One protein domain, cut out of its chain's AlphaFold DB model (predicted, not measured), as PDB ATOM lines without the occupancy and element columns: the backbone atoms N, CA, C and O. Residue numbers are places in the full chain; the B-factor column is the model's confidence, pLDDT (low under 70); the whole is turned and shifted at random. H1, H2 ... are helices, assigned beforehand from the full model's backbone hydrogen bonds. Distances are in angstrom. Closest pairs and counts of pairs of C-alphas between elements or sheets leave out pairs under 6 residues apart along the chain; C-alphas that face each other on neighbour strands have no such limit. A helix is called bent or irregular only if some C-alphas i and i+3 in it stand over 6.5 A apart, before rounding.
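Overview. This is residues 2 to 128 of the 351 residues of an uncharacterized protein of Phlebia centrifuga (UniProt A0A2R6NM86). Two long helices, H3 and H5, run side by side in opposite directions and form the body of a long, thin rod, with H5 reaching past H3 at one end, where the short helix H4 packs on it. At the other end of the rod lie the small helices H1 and H2 with their links, and after H5 a stretch with no named element, residues 106 to 128, folds back beside the long pair. The printed part has 127 residues with five named helices, H1 to H5 in order along the chain, and no named strand; its class is all helix. It is only just loose, close to extended, with a radius of gyration of the C-alphas of 20.8 A and spans of 67 by 24 by 17 A.

Along the chain. H5, the longest helix, holds residues 74 to 105 and measures 46.5 A from C-alpha 74 at (118.508, 148.776, 140.771) to C-alpha 105 at (116.769, 126.565, 99.961). It has a kink of 29 degrees near residue 92, and it is neither bent nor irregular, but only just: C-alphas 88 and 91 are 6.3 A apart. H3, residues 34 to 55, measures 31.7 A and begins with C-alpha 34 at (115.549, 132.189, 96.163). H4 is residues 61 to 65. H2, residues 14 to 23, measures 14.7 A, and H1 is residues 2 to 5.

Arrangement. H5 and H3 touch, with 50 pairs of C-alphas within 8 A; the closest are those of Ala 94 and Gly 45, 4.1 A apart. They run opposite ways at a shallow tilt of 33 degrees, only just short of steep. H5 touches H4 with residues 81 to 88 alone, the closest C-alphas being those of Cys 84 and Phe 61, 6.0 A apart. H1 and H2 touch no helix. Every O i to N i+4 pair is within hydrogen-bond range in H3; in H5 it is 26 of 28, in H2 4 of 6, and in H4 0 of 1, where 2 of 2 O i to N i+3 pairs are within range, while H1 is too short for an O i to N i+4 pair.

Size, cuts and confidence. The C-alphas of Gly 27 and Lys 71, the two farthest apart, are 67.7 A from each other. The printed part has no cut. The link from H3 to H4 is tight; the other links are short and none is long. Residues 70 to 76, of which 74 to 76 belong to H5, stand free. The mean pLDDT of the printed part is 86.4, and residues 2 to 29 are under 70.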
ATOM      1  N   ASN A   2     107.119 119.867  95.347       53.34
ATOM      2  CA  ASN A   2     106.917 121.289  94.982       53.34
ATOM      3  C   ASN A   2     108.037 121.986  94.171       53.34
ATOM      4  O   ASN A   2     107.756 122.871  93.367       53.34
ATOM      5  N   LEU A   3     109.314 121.629  94.377       57.78
ATOM      6  CA  LEU A   3     110.434 122.155  93.571       57.78
ATOM      7  C   LEU A   3     110.486 121.580  92.150       57.78
ATOM      8  O   LEU A   3     111.041 122.219  91.261       57.78
ATOM      9  N   ILE A   4     109.966 120.365  91.979       59.28
ATOM     10  CA  ILE A   4     110.016 119.573  90.748       59.28
ATOM     11  C   ILE A   4     108.807 119.919  89.871       59.28
ATOM     12  O   ILE A   4     108.974 120.151  88.681       59.28
ATOM     13  N   ASP A   5     107.609 120.025  90.455       63.91
ATOM     14  CA  ASP A   5     106.370 120.347  89.724       63.91
ATOM     15  C   ASP A   5     106.080 121.859  89.607       63.91
ATOM     16  O   ASP A   5     105.304 122.303  88.748       63.91
ATOM     17  N   GLY A   6     106.708 122.673  90.464       61.44
ATOM     18  CA  GLY A   6     106.542 124.122  90.490       61.44
ATOM     19  C   GLY A   6     105.154 124.622  90.885       61.44
ATOM     20  O   GLY A   6     104.892 125.816  90.760       61.44
ATOM     21  N   SER A   7     104.259 123.740  91.324       67.75
ATOM     22  CA  SER A   7     102.857 124.026  91.646       67.75
ATOM     23  C   SER A   7     102.716 125.148  92.674       67.75
ATOM     24  O   SER A   7     101.921 126.063  92.480       67.75
ATOM     25  N   LEU A   8     103.575 125.155  93.697       67.19
ATOM     26  CA  LEU A   8     103.618 126.189  94.735       67.19
ATOM     27  C   LEU A   8     103.880 127.600  94.174       67.19
ATOM     28  O   LEU A   8     103.474 128.590  94.773       67.19
ATOM     29  N   PHE A   9     104.554 127.703  93.025       67.31
ATOM     30  CA  PHE A   9     104.894 128.977  92.383       67.31
ATOM     31  C   PHE A   9     103.876 129.399  91.313       67.31
ATOM     32  O   PHE A   9     104.009 130.486  90.757       67.31
ATOM     33  N   LYS A  10     102.889 128.541  91.013       61.56
ATOM     34  CA  LYS A  10     101.819 128.783  90.032       61.56
ATOM     35  C   LYS A  10     100.569 129.427  90.639       61.56
ATOM     36  O   LYS A  10      99.724 129.903  89.896       61.56
ATOM     37  N   VAL A  11     100.428 129.421  91.966       57.12
ATOM     38  CA  VAL A  11      99.243 129.956  92.658       57.12
ATOM     39  C   VAL A  11      99.377 131.469  92.816       57.12
ATOM     40  O   VAL A  11      99.764 131.933  93.888       57.12
ATOM     41  N   ILE A  12      99.136 132.246  91.754       54.75
ATOM     42  CA  ILE A  12      99.133 133.710  91.869       54.75
ATOM     43  C   ILE A  12      98.144 134.387  90.901       54.75
ATOM     44  O   ILE A  12      97.969 133.940  89.774       54.75
ATOM     45  N   ASP A  13      97.472 135.444  91.376       52.22
ATOM     46  CA  ASP A  13      96.462 136.249  90.659       52.22
ATOM     47  C   ASP A  13      96.978 136.878  89.347       52.22
ATOM     48  O   ASP A  13      98.183 137.072  89.180       52.22
ATOM     49  N   LYS A  14      96.061 137.290  88.450       53.66
ATOM     50  CA  LYS A  14      96.348 137.884  87.116       53.66
ATOM     51  C   LYS A  14      97.415 138.992  87.119       53.66
ATOM     52  O   LYS A  14      98.305 138.966  86.278       53.66
ATOM     53  N   GLU A  15      97.379 139.919  88.081       54.88
ATOM     54  CA  GLU A  15      98.377 141.006  88.206       54.88
ATOM     55  C   GLU A  15      99.795 140.470  88.483       54.88
ATOM     56  O   GLU A  15     100.812 141.100  88.189       54.88
ATOM     57  N   THR A  16      99.880 139.278  89.065       58.03
ATOM     58  CA  THR A  16     101.147 138.640  89.392       58.03
ATOM     59  C   THR A  16     101.631 137.698  88.300       58.03
ATOM     60  O   THR A  16     102.824 137.430  88.263       58.03
ATOM     61  N   GLU A  17     100.780 137.241  87.382       59.75
ATOM     62  CA  GLU A  17     101.210 136.458  86.215       59.75
ATOM     63  C   GLU A  17     102.098 137.288  85.270       59.75
ATOM     64  O   GLU A  17     103.160 136.823  84.857       59.75
ATOM     65  N   GLU A  18     101.768 138.562  85.036       59.66
ATOM     66  CA  GLU A  18     102.631 139.487  84.278       59.66
ATOM     67  C   GLU A  18     103.983 139.721  84.981       59.66
ATOM     68  O   GLU A  18     105.051 139.688  84.362       59.66
ATOM     69  N   ARG A  19     103.967 139.877  86.313       62.09
ATOM     70  CA  ARG A  19     105.193 140.003  87.129       62.09
ATOM     71  C   ARG A  19     105.983 138.693  87.202       62.09
ATOM     72  O   ARG A  19     107.207 138.696  87.292       62.09
ATOM     73  N   ARG A  20     105.300 137.553  87.175       59.31
ATOM     74  CA  ARG A  20     105.904 136.224  87.145       59.31
ATOM     75  C   ARG A  20     106.611 136.008  85.816       59.31
ATOM     76  O   ARG A  20     107.736 135.517  85.838       59.31
ATOM     77  N   ALA A  21     106.021 136.426  84.695       60.75
ATOM     78  CA  ALA A  21     106.645 136.344  83.378       60.75
ATOM     79  C   ALA A  21     107.988 137.099  83.332       60.75
ATOM     80  O   ALA A  21     108.978 136.537  82.866       60.75
ATOM     81  N   SER A  22     108.073 138.298  83.923       60.09
ATOM     82  CA  SER A  22     109.306 139.108  83.933       60.09
ATOM     83  C   SER A  22     110.422 138.588  84.857       60.09
ATOM     84  O   SER A  22     111.599 138.896  84.651       60.09
ATOM     85  N   VAL A  23     110.089 137.770  85.864       60.00
ATOM     86  CA  VAL A  23     111.049 137.256  86.869       60.00
ATOM     87  C   VAL A  23     111.305 135.746  86.731       60.00
ATOM     88  O   VAL A  23     112.269 135.218  87.300       60.00
ATOM     89  N   SER A  24     110.479 135.034  85.966       60.06
ATOM     90  CA  SER A  24     110.687 133.630  85.620       60.06
ATOM     91  C   SER A  24     111.900 133.470  84.697       60.06
ATOM     92  O   SER A  24     112.184 134.315  83.852       60.06
ATOM     93  N   VAL A  25     112.672 132.399  84.889       58.31
ATOM     94  CA  VAL A  25     113.696 132.010  83.909       58.31
ATOM     95  C   VAL A  25     113.016 131.058  82.933       58.31
ATOM     96  O   VAL A  25     112.434 130.080  83.415       58.31
ATOM     97  N   PRO A  26     113.096 131.286  81.610       53.97
ATOM     98  CA  PRO A  26     112.598 130.329  80.629       53.97
ATOM     99  C   PRO A  26     113.125 128.920  80.944       53.97
ATOM    100  O   PRO A  26     114.325 128.728  81.142       53.97
ATOM    101  N   GLY A  27     112.220 127.951  81.102       58.03
ATOM    102  CA  GLY A  27     112.559 126.568  81.461       58.03
ATOM    103  C   GLY A  27     112.780 126.274  82.955       58.03
ATOM    104  O   GLY A  27     113.090 125.135  83.295       58.03
ATOM    105  N   ARG A  28     112.613 127.237  83.880       61.44
ATOM    106  CA  ARG A  28     112.665 126.973  85.335       61.44
ATOM    107  C   ARG A  28     111.374 127.355  86.045       61.44
ATOM    108  O   ARG A  28     110.917 128.490  85.997       61.44
ATOM    109  N   LEU A  29     110.872 126.407  86.828       66.94
ATOM    110  CA  LEU A  29     109.663 126.551  87.636       66.94
ATOM    111  C   LEU A  29     109.867 127.377  88.920       66.94
ATOM    112  O   LEU A  29     108.898 127.836  89.516       66.94
ATOM    113  N   VAL A  30     111.118 127.570  89.350       72.81
ATOM    114  CA  VAL A  30     111.458 128.216  90.625       72.81
ATOM    115  C   VAL A  30     111.784 129.705  90.424       72.81
ATOM    116  O   VAL A  30     112.679 130.021  89.634       72.81
ATOM    117  N   PRO A  31     111.152 130.621  91.183       74.25
ATOM    118  CA  PRO A  31     111.390 132.059  91.076       74.25
ATOM    119  C   PRO A  31     112.850 132.489  91.324       74.25
ATOM    120  O   PRO A  31     113.550 131.947  92.192       74.25
ATOM    121  N   ARG A  32     113.319 133.518  90.595       79.38
ATOM    122  CA  ARG A  32     114.661 134.110  90.770       79.38
ATOM    123  C   ARG A  32     114.867 134.671  92.185       79.38
ATOM    124  O   ARG A  32     113.950 135.143  92.852       79.38
ATOM    125  N   GLY A  33     116.111 134.642  92.662       84.00
ATOM    126  CA  GLY A  33     116.497 135.239  93.950       84.00
ATOM    127  C   GLY A  33     116.324 134.345  95.183       84.00
ATOM    128  O   GLY A  33     116.846 134.695  96.236       84.00
ATOM    129  N   ARG A  34     115.712 133.158  95.060       89.94
ATOM    130  CA  ARG A  34     115.549 132.189  96.163       89.94
ATOM    131  C   ARG A  34     116.844 131.900  96.931       89.94
ATOM    132  O   ARG A  34     116.885 132.068  98.143       89.94
ATOM    133  N   LYS A  35     117.915 131.507  96.222       92.12
ATOM    134  CA  LYS A  35     119.223 131.201  96.837       92.12
ATOM    135  C   LYS A  35     119.787 132.408  97.594       92.12
ATOM    136  O   LYS A  35     120.288 132.251  98.698       92.12
ATOM    137  N   ARG A  36     119.649 133.615  97.035       93.06
ATOM    138  CA  ARG A  36     120.080 134.864  97.685       93.06
ATOM    139  C   ARG A  36     119.334 135.092  99.001       93.06
ATOM    140  O   ARG A  36     119.965 135.420  99.997       93.06
ATOM    141  N   VAL A  37     118.010 134.911  99.014       93.75
ATOM    142  CA  VAL A  37     117.199 135.055 100.237       93.75
ATOM    143  C   VAL A  37     117.578 133.986 101.269       93.75
ATOM    144  O   VAL A  37     117.823 134.329 102.423       93.75
ATOM    145  N   ALA A  38     117.715 132.725 100.846       96.12
ATOM    146  CA  ALA A  38     118.136 131.620 101.709       96.12
ATOM    147  C   ALA A  38     119.508 131.870 102.357       96.12
ATOM    148  O   ALA A  38     119.638 131.790 103.576       96.12
ATOM    149  N   TYR A  39     120.521 132.241 101.568       97.31
ATOM    150  CA  TYR A  39     121.858 132.506 102.099       97.31
ATOM    151  C   TYR A  39     121.914 133.764 102.965       97.31
ATOM    152  O   TYR A  39     122.648 133.783 103.947       97.31
ATOM    153  N   ARG A  40     121.095 134.789 102.692       96.50
ATOM    154  CA  ARG A  40     120.973 135.940 103.599       96.50
ATOM    155  C   ARG A  40     120.449 135.513 104.973       96.50
ATOM    156  O   ARG A  40     120.984 135.958 105.984       96.50
ATOM    157  N   LYS A  41     119.438 134.637 105.014       97.44
ATOM    158  CA  LYS A  41     118.925 134.049 106.261       97.44
ATOM    159  C   LYS A  41     119.990 133.200 106.956       97.44
ATOM    160  O   LYS A  41     120.170 133.341 108.159       97.44
ATOM    161  N   MET A  42     120.755 132.412 106.198       97.94
ATOM    162  CA  MET A  42     121.885 131.649 106.733       97.94
ATOM    163  C   MET A  42     122.915 132.557 107.416       97.94
ATOM    164  O   MET A  42     123.232 132.340 108.578       97.94
ATOM    165  N   VAL A  43     123.382 133.609 106.736       98.44
ATOM    166  CA  VAL A  43     124.359 134.563 107.291       98.44
ATOM    167  C   VAL A  43     123.813 135.262 108.537       98.44
ATOM    168  O   VAL A  43     124.510 135.340 109.543       98.44
ATOM    169  N   MET A  44     122.557 135.723 108.514       97.88
ATOM    170  CA  MET A  44     121.913 136.319 109.693       97.88
ATOM    171  C   MET A  44     121.837 135.333 110.864       97.88
ATOM    172  O   MET A  44     122.166 135.687 111.992       97.88
ATOM    173  N   GLY A  45     121.431 134.090 110.599       98.31
ATOM    174  CA  GLY A  45     121.347 133.041 111.609       98.31
ATOM    175  C   GLY A  45     122.708 132.691 112.216       98.31
ATOM    176  O   GLY A  45     122.815 132.588 113.435       98.31
ATOM    177  N   LEU A  46     123.758 132.593 111.392       98.56
ATOM    178  CA  LEU A  46     125.136 132.385 111.850       98.56
ATOM    179  C   LEU A  46     125.661 133.571 112.670       98.56
ATOM    180  O   LEU A  46     126.335 133.355 113.671       98.56
ATOM    181  N   ALA A  47     125.318 134.809 112.302       98.38
ATOM    182  CA  ALA A  47     125.689 135.989 113.082       98.38
ATOM    183  C   ALA A  47     125.056 135.967 114.486       98.38
ATOM    184  O   ALA A  47     125.745 136.204 115.476       98.38
ATOM    185  N   TYR A  48     123.767 135.618 114.595       98.38
ATOM    186  CA  TYR A  48     123.120 135.438 115.900       98.38
ATOM    187  C   TYR A  48     123.691 134.254 116.686       98.38
ATOM    188  O   TYR A  48     123.816 134.345 117.905       98.38
ATOM    189  N   LEU A  49     124.066 133.162 116.009       98.19
ATOM    190  CA  LEU A  49     124.700 132.016 116.658       98.19
ATOM    191  C   LEU A  49     126.057 132.403 117.248       98.19
ATOM    192  O   LEU A  49     126.314 132.111 118.411       98.19
ATOM    193  N   GLY A  50     126.896 133.089 116.470       98.25
ATOM    194  CA  GLY A  50     128.188 133.591 116.932       98.25
ATOM    195  C   GLY A  50     128.033 134.527 118.128       98.25
ATOM    196  O   GLY A  50     128.724 134.362 119.130       98.25
ATOM    197  N   LEU A  51     127.061 135.444 118.072       97.69
ATOM    198  CA  LEU A  51     126.735 136.322 119.195       97.69
ATOM    199  C   LEU A  51     126.369 135.531 120.463       97.69
ATOM    200  O   LEU A  51     126.886 135.831 121.537       97.69
ATOM    201  N   PHE A  52     125.515 134.510 120.345       97.06
ATOM    202  CA  PHE A  52     125.131 133.665 121.475       97.06
ATOM    203  C   PHE A  52     126.317 132.881 122.046       97.06
ATOM    204  O   PHE A  52     126.503 132.856 123.258       97.06
ATOM    205  N   VAL A  53     127.126 132.254 121.189       97.31
ATOM    206  CA  VAL A  53     128.264 131.427 121.615       97.31
ATOM    207  C   VAL A  53     129.311 132.262 122.351       97.31
ATOM    208  O   VAL A  53     129.832 131.821 123.370       97.31
ATOM    209  N   VAL A  54     129.592 133.476 121.872       97.25
ATOM    210  CA  VAL A  54     130.611 134.350 122.472       97.25
ATOM    211  C   VAL A  54     130.104 135.017 123.753       97.25
ATOM    212  O   VAL A  54     130.839 135.101 124.733       97.25
ATOM    213  N   MET A  55     128.853 135.489 123.771       96.56
ATOM    214  CA  MET A  55     128.361 136.371 124.841       96.56
ATOM    215  C   MET A  55     127.377 135.699 125.808       96.56
ATOM    216  O   MET A  55     127.206 136.165 126.936       96.56
ATOM    217  N   GLY A  56     126.717 134.611 125.405       92.88
ATOM    218  CA  GLY A  56     125.614 133.998 126.154       92.88
ATOM    219  C   GLY A  56     126.026 133.411 127.506       92.88
ATOM    220  O   GLY A  56     125.250 133.449 128.459       92.88
ATOM    221  N   GLY A  57     127.267 132.931 127.632       92.56
ATOM    222  CA  GLY A  57     127.799 132.432 128.906       92.56
ATOM    223  C   GLY A  57     127.965 133.529 129.965       92.56
ATOM    224  O   GLY A  57     127.715 133.290 131.142       92.56
ATOM    225  N   GLN A  58     128.332 134.745 129.548       93.00
ATOM    226  CA  GLN A  58     128.549 135.882 130.452       93.00
ATOM    227  C   GLN A  58     127.259 136.655 130.750       93.00
ATOM    228  O   GLN A  58     127.061 137.142 131.861       93.00
ATOM    229  N   TYR A  59     126.378 136.769 129.757       95.44
ATOM    230  CA  TYR A  59     125.191 137.615 129.815       95.44
ATOM    231  C   TYR A  59     123.922 136.784 129.609       95.44
ATOM    232  O   TYR A  59     123.267 136.843 128.569       95.44
ATOM    233  N   ASN A  60     123.550 136.039 130.644       97.12
ATOM    234  CA  ASN A  60     122.306 135.273 130.730       97.12
ATOM    235  C   ASN A  60     121.519 135.666 131.984       97.12
ATOM    236  O   ASN A  60     122.034 136.364 132.855       97.12
ATOM    237  N   PHE A  61     120.270 135.217 132.102       97.88
ATOM    238  CA  PHE A  61     119.453 135.538 133.279       97.88
ATOM    239  C   PHE A  61     119.964 134.899 134.578       97.88
ATOM    240  O   PHE A  61     119.617 135.378 135.656       97.88
ATOM    241  N   GLY A  62     120.836 133.890 134.499       97.62
ATOM    242  CA  GLY A  62     121.493 133.272 135.651       97.62
ATOM    243  C   GLY A  62     122.336 134.248 136.476       97.62
ATOM    244  O   GLY A  62     122.548 134.014 137.662       97.62
ATOM    245  N   ILE A  63     122.732 135.404 135.926       97.50
ATOM    246  CA  ILE A  63     123.396 136.450 136.722       97.50
ATOM    247  C   ILE A  63     122.539 136.909 137.905       97.50
ATOM    248  O   ILE A  63     123.077 137.319 138.931       97.50
ATOM    249  N   ALA A  64     121.208 136.819 137.795       97.50
ATOM    250  CA  ALA A  64     120.314 137.222 138.868       97.50
ATOM    251  C   ALA A  64     120.369 136.305 140.081       97.50
ATOM    252  O   ALA A  64     119.868 136.727 141.114       97.50
ATOM    253  N   THR A  65     120.959 135.111 140.013       97.00
ATOM    254  CA  THR A  65     121.120 134.231 141.182       97.00
ATOM    255  C   THR A  65     122.457 134.448 141.893       97.00
ATOM    256  O   THR A  65     122.603 134.080 143.051       97.00
ATOM    257  N   GLN A  66     123.392 135.170 141.272       97.56
ATOM    258  CA  GLN A  66     124.741 135.396 141.793       97.56
ATOM    259  C   GLN A  66     124.779 136.412 142.944       97.56
ATOM    260  O   GLN A  66     124.078 137.425 142.905       97.56
ATOM    261  N   ASP A  67     125.636 136.209 143.942       97.19
ATOM    262  CA  ASP A  67     125.693 137.050 145.155       97.19
ATOM    263  C   ASP A  67     126.143 138.493 144.908       97.19
ATOM    264  O   ASP A  67     125.825 139.408 145.673       97.19
ATOM    265  N   TRP A  68     126.881 138.730 143.824       97.12
ATOM    266  CA  TRP A  68     127.311 140.075 143.448       97.12
ATOM    267  C   TRP A  68     126.159 140.919 142.888       97.12
ATOM    268  O   TRP A  68     126.189 142.146 142.996       97.12
ATOM    269  N   PHE A  69     125.144 140.285 142.296       97.69
ATOM    270  CA  PHE A  69     124.058 140.965 141.598       97.69
ATOM    271  C   PHE A  69     123.249 141.911 142.499       97.69
ATOM    272  O   PHE A  69     123.115 143.081 142.134       97.69
ATOM    273  N   PRO A  70     122.753 141.499 143.687       97.44
ATOM    274  CA  PRO A  70     121.999 142.392 144.570       97.44
ATOM    275  C   PRO A  70     122.829 143.553 145.140       97.44
ATOM    276  O   PRO A  70     122.242 144.544 145.560       97.44
ATOM    277  N   LYS A  71     124.167 143.472 145.117       97.94
ATOM    278  CA  LYS A  71     125.062 144.559 145.558       97.94
ATOM    279  C   LYS A  71     125.111 145.725 144.559       97.94
ATOM    280  O   LYS A  71     125.657 146.780 144.869       97.94
ATOM    281  N   LYS A  72     124.582 145.546 143.343       98.38
ATOM    282  CA  LYS A  72     124.504 146.594 142.317       98.38
ATOM    283  C   LYS A  72     123.219 147.413 142.456       98.38
ATOM    284  O   LYS A  72     122.192 146.929 142.932       98.38
ATOM    285  N   SER A  73     123.255 148.657 141.974       98.31
ATOM    286  CA  SER A  73     122.078 149.530 141.964       98.31
ATOM    287  C   SER A  73     120.921 148.908 141.172       98.31
ATOM    288  O   SER A  73     121.123 148.106 140.257       98.31
ATOM    289  N   LEU A  74     119.679 149.275 141.502       98.19
ATOM    290  CA  LEU A  74     118.508 148.776 140.771       98.19
ATOM    291  C   LEU A  74     118.581 149.121 139.276       98.19
ATOM    292  O   LEU A  74     118.295 148.265 138.445       98.19
ATOM    293  N   ILE A  75     119.037 150.329 138.933       98.19
ATOM    294  CA  ILE A  75     119.198 150.766 137.540       98.19
ATOM    295  C   ILE A  75     120.181 149.855 136.801       98.19
ATOM    296  O   ILE A  75     119.866 149.388 135.708       98.19
ATOM    297  N   TYR A  76     121.327 149.538 137.414       98.38
ATOM    298  CA  TYR A  76     122.289 148.603 136.831       98.38
ATOM    299  C   TYR A  76     121.644 147.237 136.583       98.38
ATOM    300  O   TYR A  76     121.735 146.707 135.478       98.38
ATOM    301  N   ARG A  77     120.950 146.690 137.590       98.44
ATOM    302  CA  ARG A  77     120.283 145.382 137.513       98.44
ATOM    303  C   ARG A  77     119.225 145.331 136.408       98.44
ATOM    304  O   ARG A  77     119.150 144.346 135.681       98.44
ATOM    305  N   VAL A  78     118.440 146.395 136.241       98.38
ATOM    306  CA  VAL A  78     117.443 146.501 135.164       98.38
ATOM    307  C   VAL A  78     118.118 146.615 133.797       98.38
ATOM    308  O   VAL A  78     117.692 145.935 132.864       98.38
ATOM    309  N   ALA A  79     119.165 147.435 133.676       98.12
ATOM    310  CA  ALA A  79     119.878 147.663 132.421       98.12
ATOM    311  C   ALA A  79     120.584 146.396 131.918       98.12
ATOM    312  O   ALA A  79     120.393 146.006 130.765       98.12
ATOM    313  N   ILE A  80     121.329 145.703 132.786       97.69
ATOM    314  CA  ILE A  80     122.021 144.462 132.415       97.69
ATOM    315  C   ILE A  80     121.028 143.366 132.008       97.69
ATOM    316  O   ILE A  80     121.276 142.638 131.053       97.69
ATOM    317  N   PHE A  81     119.847 143.317 132.634       97.62
ATOM    318  CA  PHE A  81     118.768 142.407 132.237       97.62
ATOM    319  C   PHE A  81     118.272 142.631 130.806       97.62
ATOM    320  O   PHE A  81     117.837 141.677 130.159       97.62
ATOM    321  N   GLN A  82     118.344 143.863 130.289       97.81
ATOM    322  CA  GLN A  82     117.967 144.123 128.898       97.81
ATOM    323  C   GLN A  82     118.972 143.502 127.925       97.81
ATOM    324  O   GLN A  82     118.576 142.929 126.909       97.81
ATOM    325  N   ILE A  83     120.259 143.559 128.280       97.44
ATOM    326  CA  ILE A  83     121.352 142.942 127.525       97.44
ATOM    327  C   ILE A  83     121.222 141.414 127.574       97.44
ATOM    328  O   ILE A  83     121.189 140.773 126.523       97.44
ATOM    329  N   CYS A  84     121.053 140.837 128.771       98.00
ATOM    330  CA  CYS A  84     120.847 139.398 128.953       98.00
ATOM    331  C   CYS A  84     119.654 138.890 128.145       98.00
ATOM    332  O   CYS A  84     119.757 137.879 127.459       98.00
ATOM    333  N   GLY A  85     118.529 139.607 128.170       97.38
ATOM    334  CA  GLY A  85     117.340 139.198 127.433       97.38
ATOM    335  C   GLY A  85     117.556 139.139 125.922       97.38
ATOM    336  O   GLY A  85     117.140 138.170 125.286       97.38
ATOM    337  N   PHE A  86     118.227 140.135 125.339       97.19
ATOM    338  CA  PHE A  86     118.570 140.119 123.915       97.19
ATOM    339  C   PHE A  86     119.507 138.956 123.562       97.19
ATOM    340  O   PHE A  86     119.253 138.221 122.603       97.19
ATOM    341  N   LEU A  87     120.555 138.745 124.360       97.31
ATOM    342  CA  LEU A  87     121.527 137.681 124.119       97.31
ATOM    343  C   LEU A  87     120.915 136.289 124.292       97.31
ATOM    344  O   LEU A  87     121.155 135.412 123.468       97.31
ATOM    345  N   GLU A  88     120.026 136.100 125.261       95.69
ATOM    346  CA  GLU A  88     119.279 134.851 125.430       95.69
ATOM    347  C   GLU A  88     118.306 134.590 124.280       95.69
ATOM    348  O   GLU A  88     118.133 133.445 123.858       95.69
ATOM    349  N   ARG A  89     117.697 135.639 123.710       97.00
ATOM    350  CA  ARG A  89     116.877 135.503 122.499       97.00
ATOM    351  C   ARG A  89     117.703 135.155 121.266       97.00
ATOM    352  O   ARG A  89     117.189 134.464 120.386       97.00
ATOM    353  N   SER A  90     118.967 135.578 121.196       97.69
ATOM    354  CA  SER A  90     119.797 135.392 120.001       97.69
ATOM    355  C   SER A  90     119.959 133.920 119.589       97.69
ATOM    356  O   SER A  90     119.940 133.635 118.395       97.69
ATOM    357  N   LYS A  91     119.959 132.956 120.524       97.00
ATOM    358  CA  LYS A  91     119.966 131.517 120.182       97.00
ATOM    359  C   LYS A  91     118.712 131.061 119.433       97.00
ATOM    360  O   LYS A  91     118.795 130.246 118.518       97.00
ATOM    361  N   TYR A  92     117.553 131.627 119.773       97.75
ATOM    362  CA  TYR A  92     116.297 131.368 119.072       97.75
ATOM    363  C   TYR A  92     116.276 132.065 117.710       97.75
ATOM    364  O   TYR A  92     115.829 131.479 116.724       97.75
ATOM    365  N   TYR A  93     116.820 133.284 117.624       98.44
ATOM    366  CA  TYR A  93     117.008 133.975 116.346       98.44
ATOM    367  C   TYR A  93     117.920 133.193 115.417       98.44
ATOM    368  O   TYR A  93     117.589 133.039 114.245       98.44
ATOM    369  N   ALA A  94     119.011 132.644 115.942       98.25
ATOM    370  CA  ALA A  94     119.930 131.806 115.201       98.25
ATOM    371  C   ALA A  94     119.214 130.589 114.613       98.25
ATOM    372  O   ALA A  94     119.084 130.483 113.392       98.25
ATOM    373  N   ILE A  95     118.695 129.704 115.470       97.94
ATOM    374  CA  ILE A  95     118.148 128.423 115.018       97.94
ATOM    375  C   ILE A  95     116.952 128.611 114.083       97.94
ATOM    376  O   ILE A  95     116.919 128.017 113.010       97.94
ATOM    377  N   TRP A  96     116.009 129.497 114.412       98.12
ATOM    378  CA  TRP A  96     114.817 129.678 113.586       98.12
ATOM    379  C   TRP A  96     115.107 130.388 112.263       98.12
ATOM    380  O   TRP A  96     114.489 130.047 111.257       98.12
ATOM    381  N   THR A  97     116.069 131.318 112.224       98.06
ATOM    382  CA  THR A  97     116.468 131.965 110.961       98.06
ATOM    383  C   THR A  97     117.262 131.000 110.072       98.06
ATOM    384  O   THR A  97     117.072 130.999 108.855       98.06
ATOM    385  N   LEU A  98     118.098 130.129 110.653       98.06
ATOM    386  CA  LEU A  98     118.793 129.063 109.919       98.06
ATOM    387  C   LEU A  98     117.802 128.060 109.317       98.06
ATOM    388  O   LEU A  98     117.880 127.763 108.124       98.06
ATOM    389  N   THR A  99     116.832 127.584 110.106       97.25
ATOM    390  CA  THR A  99     115.781 126.671 109.629       97.25
ATOM    391  C   THR A  99     114.923 127.312 108.536       97.25
ATOM    392  O   THR A  99     114.579 126.650 107.553       97.25
ATOM    393  N   GLU A 100     114.610 128.606 108.654       96.75
ATOM    394  CA  GLU A 100     113.929 129.358 107.598       96.75
ATOM    395  C   GLU A 100     114.776 129.385 106.314       96.75
ATOM    396  O   GLU A 100     114.279 129.038 105.244       96.75
ATOM    397  N   GLY A 101     116.069 129.713 106.410       96.88
ATOM    398  CA  GLY A 101     116.990 129.705 105.270       96.88
ATOM    399  C   GLY A 101     117.077 128.342 104.578       96.88
ATOM    400  O   GLY A 101     116.979 128.272 103.350       96.88
ATOM    401  N   ALA A 102     117.179 127.258 105.351       96.81
ATOM    402  CA  ALA A 102     117.175 125.890 104.836       96.81
ATOM    403  C   ALA A 102     115.855 125.546 104.122       96.81
ATOM    404  O   ALA A 102     115.871 125.002 103.020       96.81
ATOM    405  N   SER A 103     114.714 125.942 104.694       94.69
ATOM    406  CA  SER A 103     113.391 125.746 104.084       94.69
ATOM    407  C   SER A 103     113.269 126.480 102.743       94.69
ATOM    408  O   SER A 103     112.804 125.926 101.748       94.69
ATOM    409  N   ILE A 104     113.762 127.717 102.668       94.31
ATOM    410  CA  ILE A 104     113.777 128.500 101.424       94.31
ATOM    411  C   ILE A 104     114.695 127.839 100.385       94.31
ATOM    412  O   ILE A 104     114.362 127.755  99.195       94.31
ATOM    413  N   LEU A 105     115.838 127.299 100.819       92.81
ATOM    414  CA  LEU A 105     116.769 126.565  99.961       92.81
ATOM    415  C   LEU A 105     116.186 125.250  99.419       92.81
ATOM    416  O   LEU A 105     116.637 124.779  98.373       92.81
ATOM    417  N   THR A 106     115.137 124.705 100.034       90.12
ATOM    418  CA  THR A 106     114.352 123.573  99.507       90.12
ATOM    419  C   THR A 106     113.050 124.006  98.824       90.12
ATOM    420  O   THR A 106     112.245 123.169  98.437       90.12
ATOM    421  N   GLY A 107     112.851 125.311  98.600       85.50
ATOM    422  CA  GLY A 107     111.695 125.843  97.870       85.50
ATOM    423  C   GLY A 107     110.419 125.963  98.695       85.50
ATOM    424  O   GLY A 107     109.376 126.291  98.134       85.50
ATOM    425  N   LEU A 108     110.491 125.742 100.007       87.56
ATOM    426  CA  LEU A 108     109.384 125.947 100.931       87.56
ATOM    427  C   LEU A 108     109.328 127.405 101.402       87.56
ATOM    428  O   LEU A 108     110.329 128.117 101.440       87.56
ATOM    429  N   GLY A 109     108.133 127.853 101.783       86.75
ATOM    430  CA  GLY A 109     107.928 129.178 102.366       86.75
ATOM    431  C   GLY A 109     107.707 130.313 101.364       86.75
ATOM    432  O   GLY A 109     107.645 131.462 101.791       86.75
ATOM    433  N   PHE A 110     107.554 130.031 100.067       89.19
ATOM    434  CA  PHE A 110     107.170 131.049  99.083       89.19
ATOM    435  C   PHE A 110     105.790 131.637  99.404       89.19
ATOM    436  O   PHE A 110     104.866 130.912  99.763       89.19
ATOM    437  N   THR A 111     105.662 132.958  99.291       87.69
ATOM    438  CA  THR A 111     104.441 133.710  99.654       87.69
ATOM    439  C   THR A 111     104.071 134.775  98.620       87.69
ATOM    440  O   THR A 111     103.315 135.693  98.927       87.69
ATOM    441  N   GLY A 112     104.617 134.674  97.405       84.75
ATOM    442  CA  GLY A 112     104.369 135.610  96.308       84.75
ATOM    443  C   GLY A 112     105.516 136.594  96.074       84.75
ATOM    444  O   GLY A 112     106.684 136.298  96.341       84.75
ATOM    445  N   PHE A 113     105.176 137.770  95.550       83.00
ATOM    446  CA  PHE A 113     106.128 138.805  95.150       83.00
ATOM    447  C   PHE A 113     105.874 140.124  95.890       83.00
ATOM    448  O   PHE A 113     104.752 140.418  96.298       83.00
ATOM    449  N   SER A 114     106.924 140.920  96.084       80.56
ATOM    450  CA  SER A 114     106.812 142.288  96.588       80.56
ATOM    451  C   SER A 114     106.244 143.227  95.513       80.56
ATOM    452  O   SER A 114     106.306 142.909  94.321       80.56
ATOM    453  N   PRO A 115     105.791 144.439  95.890       76.88
ATOM    454  CA  PRO A 115     105.424 145.475  94.922       76.88
ATOM    455  C   PRO A 115     106.543 145.806  93.922       76.88
ATOM    456  O   PRO A 115     106.254 146.157  92.786       76.88
ATOM    457  N   SER A 116     107.806 145.627  94.323       79.75
ATOM    458  CA  SER A 116     108.999 145.785  93.478       79.75
ATOM    459  C   SER A 116     109.361 144.552  92.632       79.75
ATOM    460  O   SER A 116     110.404 144.547  91.987       79.75
ATOM    461  N   GLY A 117     108.556 143.485  92.659       74.50
ATOM    462  CA  GLY A 117     108.786 142.256  91.888       74.50
ATOM    463  C   GLY A 117     109.795 141.276  92.505       74.50
ATOM    464  O   GLY A 117     110.115 140.254  91.902       74.50
ATOM    465  N   ALA A 118     110.301 141.530  93.716       81.62
ATOM    466  CA  ALA A 118     111.196 140.602  94.404       81.62
ATOM    467  C   ALA A 118     110.421 139.421  95.009       81.62
ATOM    468  O   ALA A 118     109.293 139.571  95.470       81.62
ATOM    469  N   THR A 119     111.033 138.239  95.056       86.25
ATOM    470  CA  THR A 119     110.389 137.051  95.634       86.25
ATOM    471  C   THR A 119     110.294 137.144  97.156       86.25
ATOM    472  O   THR A 119     111.266 137.498  97.827       86.25
ATOM    473  N   ARG A 120     109.125 136.805  97.705       87.94
ATOM    474  CA  ARG A 120     108.825 136.852  99.138       87.94
ATOM    475  C   ARG A 120     108.726 135.442  99.715       87.94
ATOM    476  O   ARG A 120     108.018 134.588  99.177       87.94
ATOM    477  N   TRP A 121     109.405 135.209 100.835       91.12
ATOM    478  CA  TRP A 121     109.629 133.872 101.388       91.12
ATOM    479  C   TRP A 121     109.276 133.768 102.879       91.12
ATOM    480  O   TRP A 121     110.026 133.208 103.670       91.12
ATOM    481  N   ASP A 122     108.120 134.300 103.272       90.75
ATOM    482  CA  ASP A 122     107.768 134.446 104.690       90.75
ATOM    483  C   ASP A 122     106.996 133.231 105.245       90.75
ATOM    484  O   ASP A 122     106.656 133.163 106.428       90.75
ATOM    485  N   GLY A 123     106.694 132.240 104.402       90.06
ATOM    486  CA  GLY A 123     105.838 131.107 104.754       90.06
ATOM    487  C   GLY A 123     106.464 130.164 105.781       90.06
ATOM    488  O   GLY A 123     105.729 129.521 106.530       90.06
ATOM    489  N   ALA A 124     107.795 130.124 105.869       93.31
ATOM    490  CA  ALA A 124     108.543 129.354 106.866       93.31
ATOM    491  C   ALA A 124     109.058 130.212 108.040       93.31
ATOM    492  O   ALA A 124     109.627 129.665 108.981       93.31
ATOM    493  N   ALA A 125     108.842 131.533 108.020       94.88
ATOM    494  CA  ALA A 125     109.327 132.423 109.068       94.88
ATOM    495  C   ALA A 125     108.692 132.080 110.422       94.88
ATOM    496  O   ALA A 125     107.465 131.967 110.535       94.88
ATOM    497  N   ASN A 126     109.533 131.926 111.446       96.56
ATOM    498  CA  ASN A 126     109.091 131.738 112.829       96.56
ATOM    499  C   ASN A 126     109.414 132.941 113.727       96.56
ATOM    500  O   ASN A 126     108.832 133.061 114.806       96.56
ATOM    501  N   VAL A 127     110.309 133.829 113.276       97.56
ATOM    502  CA  VAL A 127     110.636 135.099 113.933       97.56
ATOM    503  C   VAL A 127     110.800 136.240 112.942       97.56
ATOM    504  O   VAL A 127     111.325 136.056 111.845       97.56
ATOM    505  N   ILE A 128     110.430 137.444 113.377       97.06
ATOM    506  CA  ILE A 128     110.776 138.702 112.706       97.06
ATOM    507  C   ILE A 128     111.579 139.554 113.691       97.06
ATOM    508  O   ILE A 128     111.015 140.345 114.444       97.06
TER     509      ILE A 128